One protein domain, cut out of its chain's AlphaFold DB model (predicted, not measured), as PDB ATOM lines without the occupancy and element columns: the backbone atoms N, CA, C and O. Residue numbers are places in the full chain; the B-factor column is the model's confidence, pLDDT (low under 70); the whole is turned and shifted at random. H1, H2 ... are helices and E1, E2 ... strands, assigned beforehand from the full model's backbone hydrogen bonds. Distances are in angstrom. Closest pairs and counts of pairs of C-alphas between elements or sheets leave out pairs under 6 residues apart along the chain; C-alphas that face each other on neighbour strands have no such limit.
ATOM      1  N   SER A  13     153.101 108.918 167.804       85.25
ATOM      2  CA  SER A  13     154.294 109.631 168.254       85.25
ATOM      3  C   SER A  13     153.857 110.814 169.105       85.25
ATOM      4  O   SER A  13     153.027 111.610 168.666       85.25
ATOM      5  N   VAL A  14     154.415 110.929 170.307       83.38
ATOM      6  CA  VAL A  14     154.099 111.986 171.271       83.38
ATOM      7  C   VAL A  14     155.345 112.841 171.501       83.38
ATOM      8  O   VAL A  14     156.421 112.329 171.808       83.38
ATOM      9  N   PHE A  15     155.195 114.155 171.349       87.06
ATOM     10  CA  PHE A  15     156.261 115.137 171.528       87.06
ATOM     11  C   PHE A  15     155.863 116.096 172.644       87.06
ATOM     12  O   PHE A  15     154.907 116.853 172.501       87.06
ATOM     13  N   LEU A  16     156.575 116.024 173.762       86.31
ATOM     14  CA  LEU A  16     156.325 116.809 174.972       86.31
ATOM     15  C   LEU A  16     157.595 117.529 175.444       86.31
ATOM     16  O   LEU A  16     157.676 117.985 176.583       86.31
ATOM     17  N   ASN A  17     158.598 117.631 174.578       89.19
ATOM     18  CA  ASN A  17     159.869 118.272 174.871       89.19
ATOM     19  C   ASN A  17     159.729 119.778 175.151       89.19
ATOM     20  O   ASN A  17     158.829 120.417 174.606       89.19
ATOM     21  N   PHE A  18     160.635 120.331 175.962       91.69
ATOM     22  CA  PHE A  18     160.642 121.739 176.403       91.69
ATOM     23  C   PHE A  18     159.390 122.152 177.192       91.69
ATOM     24  O   PHE A  18     158.783 123.192 176.929       91.69
ATOM     25  N   ASN A  19     158.998 121.338 178.170       89.62
ATOM     26  CA  ASN A  19     157.904 121.651 179.089       89.62
ATOM     27  C   ASN A  19     158.387 121.612 180.547       89.62
ATOM     28  O   ASN A  19     159.573 121.522 180.844       89.62
ATOM     29  N   ARG A  20     157.454 121.746 181.491       91.56
ATOM     30  CA  ARG A  20     157.717 121.642 182.936       91.56
ATOM     31  C   ARG A  20     157.036 120.414 183.531       91.56
ATOM     32  O   ARG A  20     156.504 120.474 184.634       91.56
ATOM     33  N   ILE A  21     156.978 119.325 182.765       86.50
ATOM     34  CA  ILE A  21     156.331 118.087 183.200       86.50
ATOM     35  C   ILE A  21     157.186 117.472 184.304       86.50
ATOM     36  O   ILE A  21     158.365 117.209 184.086       86.50
ATOM     37  N   THR A  22     156.586 117.251 185.470       86.19
ATOM     38  CA  THR A  22     157.236 116.600 186.617       86.19
ATOM     39  C   THR A  22     156.898 115.115 186.707       86.19
ATOM     40  O   THR A  22     157.684 114.322 187.218       86.19
ATOM     41  N   ASN A  23     155.737 114.718 186.179       81.38
ATOM     42  CA  ASN A  23     155.217 113.358 186.243       81.38
ATOM     43  C   ASN A  23     154.556 112.995 184.915       81.38
ATOM     44  O   ASN A  23     153.860 113.813 184.311       81.38
ATOM     45  N   LEU A  24     154.747 111.754 184.478       78.62
ATOM     46  CA  LEU A  24     154.041 111.220 183.323       78.62
ATOM     47  C   LEU A  24     152.684 110.658 183.759       78.62
ATOM     48  O   LEU A  24     152.625 109.968 184.774       78.62
ATOM     49  N   PRO A  25     151.599 110.929 183.017       76.25
ATOM     50  CA  PRO A  25     150.295 110.365 183.327       76.25
ATOM     51  C   PRO A  25     150.229 108.876 182.958       76.25
ATOM     52  O   PRO A  25     150.738 108.463 181.912       76.25
ATOM     53  N   ASP A  26     149.504 108.094 183.762       76.06
ATOM     54  CA  ASP A  26     149.321 106.648 183.553       76.06
ATOM     55  C   ASP A  26     148.632 106.304 182.229       76.06
ATOM     56  O   ASP A  26     148.810 105.201 181.722       76.06
ATOM     57  N   ILE A  27     147.918 107.256 181.620       76.12
ATOM     58  CA  ILE A  27     147.279 107.106 180.303       76.12
ATOM     59  C   ILE A  27     148.272 106.692 179.203       76.12
ATOM     60  O   ILE A  27     147.875 106.107 178.201       76.12
ATOM     61  N   LEU A  28     149.574 106.957 179.377       75.31
ATOM     62  CA  LEU A  28     150.607 106.489 178.449       75.31
ATOM     63  C   LEU A  28     150.737 104.954 178.433       75.31
ATOM     64  O   LEU A  28     151.201 104.413 177.431       75.31
ATOM     65  N   ASN A  29     150.298 104.250 179.487       72.69
ATOM     66  CA  ASN A  29     150.249 102.781 179.534       72.69
ATOM     67  C   ASN A  29     149.216 102.198 178.549       72.69
ATOM     68  O   ASN A  29     149.428 101.095 178.024       72.69
ATOM     69  N   ASP A  30     148.146 102.953 178.280       77.25
ATOM     70  CA  ASP A  30     146.991 102.531 177.477       77.25
ATOM     71  C   ASP A  30     147.203 102.755 175.972       77.25
ATOM     72  O   ASP A  30     146.458 102.240 175.137       77.25
ATOM     73  N   ILE A  31     148.240 103.505 175.587       76.69
ATOM     74  CA  ILE A  31     148.543 103.793 174.181       76.69
ATOM     75  C   ILE A  31     149.377 102.650 173.586       76.69
ATOM     76  O   ILE A  31     150.583 102.771 173.377       76.69
ATOM     77  N   GLU A  32     148.724 101.537 173.255       77.31
ATOM     78  CA  GLU A  32     149.379 100.337 172.701       77.31
ATOM     79  C   GLU A  32     150.160 100.592 171.400       77.31
ATOM     80  O   GLU A  32     151.132  99.904 171.090       77.31
ATOM     81  N   SER A  33     149.761 101.610 170.635       82.56
ATOM     82  CA  SER A  33     150.416 102.017 169.390       82.56
ATOM     83  C   SER A  33     151.562 103.023 169.567       82.56
ATOM     84  O   SER A  33     152.082 103.520 168.562       82.56
ATOM     85  N   LEU A  34     151.933 103.395 170.798       79.81
ATOM     86  CA  LEU A  34     152.973 104.397 171.040       79.81
ATOM     87  C   LEU A  34     154.346 103.869 170.594       79.81
ATOM     88  O   LEU A  34     154.868 102.898 171.137       79.81
ATOM     89  N   ARG A  35     154.942 104.516 169.589       81.00
ATOM     90  CA  ARG A  35     156.269 104.161 169.051       81.00
ATOM     91  C   ARG A  35     157.363 105.126 169.477       81.00
ATOM     92  O   ARG A  35     158.507 104.706 169.616       81.00
ATOM     93  N   TYR A  36     157.009 106.396 169.662       80.25
ATOM     94  CA  TYR A  36     157.954 107.460 169.983       80.25
ATOM     95  C   TYR A  36     157.381 108.384 171.048       80.25
ATOM     96  O   TYR A  36     156.243 108.840 170.936       80.25
ATOM     97  N   LEU A  37     158.202 108.694 172.046       83.06
ATOM     98  CA  LEU A  37     157.891 109.639 173.108       83.06
ATOM     99  C   LEU A  37     159.117 110.526 173.341       83.06
ATOM    100  O   LEU A  37     160.166 110.027 173.747       83.06
ATOM    101  N   LYS A  38     159.003 111.828 173.050       84.94
ATOM    102  CA  LYS A  38     160.049 112.820 173.348       84.94
ATOM    103  C   LYS A  38     159.694 113.610 174.598       84.94
ATOM    104  O   LYS A  38     158.651 114.259 174.632       84.94
ATOM    105  N   LEU A  39     160.583 113.566 175.585       84.44
ATOM    106  CA  LEU A  39     160.401 114.177 176.905       84.44
ATOM    107  C   LEU A  39     161.580 115.046 177.341       84.44
ATOM    108  O   LEU A  39     161.579 115.530 178.468       84.44
ATOM    109  N   ASN A  40     162.574 115.244 176.481       83.69
ATOM    110  CA  ASN A  40     163.741 116.046 176.819       83.69
ATOM    111  C   ASN A  40     163.353 117.468 177.235       83.69
ATOM    112  O   ASN A  40     162.323 117.986 176.796       83.69
ATOM    113  N   GLU A  41     164.184 118.092 178.067       88.56
ATOM    114  CA  GLU A  41     163.941 119.453 178.558       88.56
ATOM    115  C   GLU A  41     162.598 119.537 179.316       88.56
ATOM    116  O   GLU A  41     161.720 120.342 179.007       88.56
ATOM    117  N   ASN A  42     162.422 118.626 180.277       87.19
ATOM    118  CA  ASN A  42     161.347 118.617 181.270       87.19
ATOM    119  C   ASN A  42     161.926 118.478 182.685       87.19
ATOM    120  O   ASN A  42     163.135 118.376 182.863       87.19
ATOM    121  N   LEU A  43     161.056 118.456 183.695       88.75
ATOM    122  CA  LEU A  43     161.412 118.347 185.112       88.75
ATOM    123  C   LEU A  43     161.067 116.956 185.669       88.75
ATOM    124  O   LEU A  43     160.646 116.834 186.818       88.75
ATOM    125  N   ILE A  44     161.154 115.919 184.830       81.31
ATOM    126  CA  ILE A  44     160.749 114.559 185.195       81.31
ATOM    127  C   ILE A  44     161.797 113.986 186.145       81.31
ATOM    128  O   ILE A  44     162.832 113.493 185.713       81.31
ATOM    129  N   ASP A  45     161.493 114.048 187.437       70.44
ATOM    130  CA  ASP A  45     162.277 113.440 188.521       70.44
ATOM    131  C   ASP A  45     161.847 111.981 188.790       70.44
ATOM    132  O   ASP A  45     162.402 111.281 189.636       70.44
ATOM    133  N   ALA A  46     160.798 111.524 188.096       61.00
ATOM    134  CA  ALA A  46     160.067 110.305 188.407       61.00
ATOM    135  C   ALA A  46     160.568 109.064 187.652       61.00
ATOM    136  O   ALA A  46     160.998 109.123 186.500       61.00
ATOM    137  N   VAL A  47     160.386 107.910 188.304       58.16
ATOM    138  CA  VAL A  47     160.462 106.577 187.698       58.16
ATOM    139  C   VAL A  47     159.549 106.542 186.477       58.16
ATOM    140  O   VAL A  47     158.350 106.802 186.576       58.16
ATOM    141  N   PHE A  48     160.121 106.230 185.317       64.81
ATOM    142  CA  PHE A  48     159.346 106.023 184.104       64.81
ATOM    143  C   PHE A  48     158.325 104.895 184.336       64.81
ATOM    144  O   PHE A  48     158.727 103.811 184.766       64.81
ATOM    145  N   PRO A  49     157.021 105.122 184.085       61.72
ATOM    146  CA  PRO A  49     156.022 104.073 184.226       61.72
ATOM    147  C   PRO A  49     156.346 102.911 183.287       61.72
ATOM    148  O   PRO A  49     156.977 103.090 182.239       61.72
ATOM    149  N   GLU A  50     155.868 101.719 183.641       60.12
ATOM    150  CA  GLU A  50     156.081 100.484 182.876       60.12
ATOM    151  C   GLU A  50     155.674 100.632 181.391       60.12
ATOM    152  O   GLU A  50     156.253  99.971 180.530       60.12
ATOM    153  N   ALA A  51     154.773 101.577 181.067       55.03
ATOM    154  CA  ALA A  51     154.454 102.078 179.720       55.03
ATOM    155  C   ALA A  51     155.666 102.226 178.800       55.03
ATOM    156  O   ALA A  51     155.585 101.931 177.607       55.03
ATOM    157  N   ILE A  52     156.786 102.717 179.331       63.47
ATOM    158  CA  ILE A  52     157.973 103.020 178.532       63.47
ATOM    159  C   ILE A  52     158.697 101.756 178.067       63.47
ATOM    160  O   ILE A  52     159.340 101.797 177.020       63.47
ATOM    161  N   ASN A  53     158.474 100.603 178.712       60.72
ATOM    162  CA  ASN A  53     158.955  99.314 178.198       60.72
ATOM    163  C   ASN A  53     158.319  98.933 176.848       60.72
ATOM    164  O   ASN A  53     158.874  98.103 176.131       60.72
ATOM    165  N   LYS A  54     157.179  99.534 176.464       61.03
ATOM    166  CA  LYS A  54     156.541  99.313 175.151       61.03
ATOM    167  C   LYS A  54     157.143 100.181 174.034       61.03
ATOM    168  O   LYS A  54     156.903  99.916 172.854       61.03
ATOM    169  N   VAL A  55     157.920 101.210 174.378       60.62
ATOM    170  CA  VAL A  55     158.477 102.177 173.424       60.62
ATOM    171  C   VAL A  55     159.835 101.674 172.928       60.62
ATOM    172  O   VAL A  55     160.829 101.699 173.643       60.62
ATOM    173  N   THR A  56     159.908 101.243 171.666       55.69
ATOM    174  CA  THR A  56     161.133 100.689 171.047       55.69
ATOM    175  C   THR A  56     162.254 101.712 170.833       55.69
ATOM    176  O   THR A  56     163.359 101.348 170.437       55.69
ATOM    177  N   THR A  57     161.991 103.006 171.029       53.72
ATOM    178  CA  THR A  57     163.000 104.066 170.913       53.72
ATOM    179  C   THR A  57     162.640 105.225 171.839       53.72
ATOM    180  O   THR A  57     161.944 106.161 171.440       53.72
ATOM    181  N   LEU A  58     163.099 105.164 173.090       55.00
ATOM    182  CA  LEU A  58     163.066 106.319 173.984       55.00
ATOM    183  C   LEU A  58     164.319 107.155 173.710       55.00
ATOM    184  O   LEU A  58     165.434 106.702 173.950       55.00
ATOM    185  N   ASN A  59     164.145 108.353 173.158       48.19
ATOM    186  CA  ASN A  59     165.251 109.285 172.958       48.19
ATOM    187  C   ASN A  59     165.145 110.357 174.048       48.19
ATOM    188  O   ASN A  59     164.495 111.387 173.868       48.19
ATOM    189  N   SER A  60     165.680 110.028 175.223       46.75
ATOM    190  CA  SER A  60     165.839 110.939 176.354       46.75
ATOM    191  C   SER A  60     167.230 111.572 176.276       46.75
ATOM    192  O   SER A  60     168.180 111.073 176.877       46.75
TER     193      SER A  60
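AT A GLANCE: This is residues 13 to 60 of the 61 residues of an uncharacterized protein of Anaeromyces robustus (UniProt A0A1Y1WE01). With little regular structure, this is a small solenoid, wound in stacked turns: strands E1 and E2 lie side by side in one wall, helices H1 and H2 in another, with loops between. The 48 printed residues run E1, H1, E2, H2; the sheet, E1 then E2, is parallel. The class is mixed, with 17 residues in named elements; the whole is compact, radius of gyration of the C-alphas 9.9 A, spanning 25 by 16 by 13 A.

IN THESE COORDINATES: Find E1, residues 13 to 15, 6.7 A long, beginning at C-alpha 13 (154.294, 109.631, 168.254), and its neighbour strand E2, residues 34 to 38, 11.2 A long. H1 is residues 26 to 29, 5.7 A; H2, residues 50 to 54, 7.8 A, ends at C-alpha 54 (156.541, 99.313, 175.151).

HOW THE PARTS SIT: E1 and E2 are parallel at 16 degrees; look at N 14 and O 36, 2.8 A. E1, H1, E2 form a strand-helix-strand unit, parallel strands joined through a helix, with a right-handed crossover. Residues 36 to 37 of E2 pair, parallel, with 57 to 58. H1 and H2 touch, closest at the C-alphas of Asn 29 and Ala 51, 4.3 A. E1 and H2 are apart. H2 has 0 of 1 O i to N i+4 pairs within hydrogen-bond range, but 2 of 2 O i to N i+3; H1 is too short for an i+4 pair.

THE WHOLE: The C-alphas of Ser 33 and Asp 45 are farthest apart, 25.2 A. The printed part has no cut; the link E2 to H2 is long. Residues 46 to 60 have pLDDT under 70.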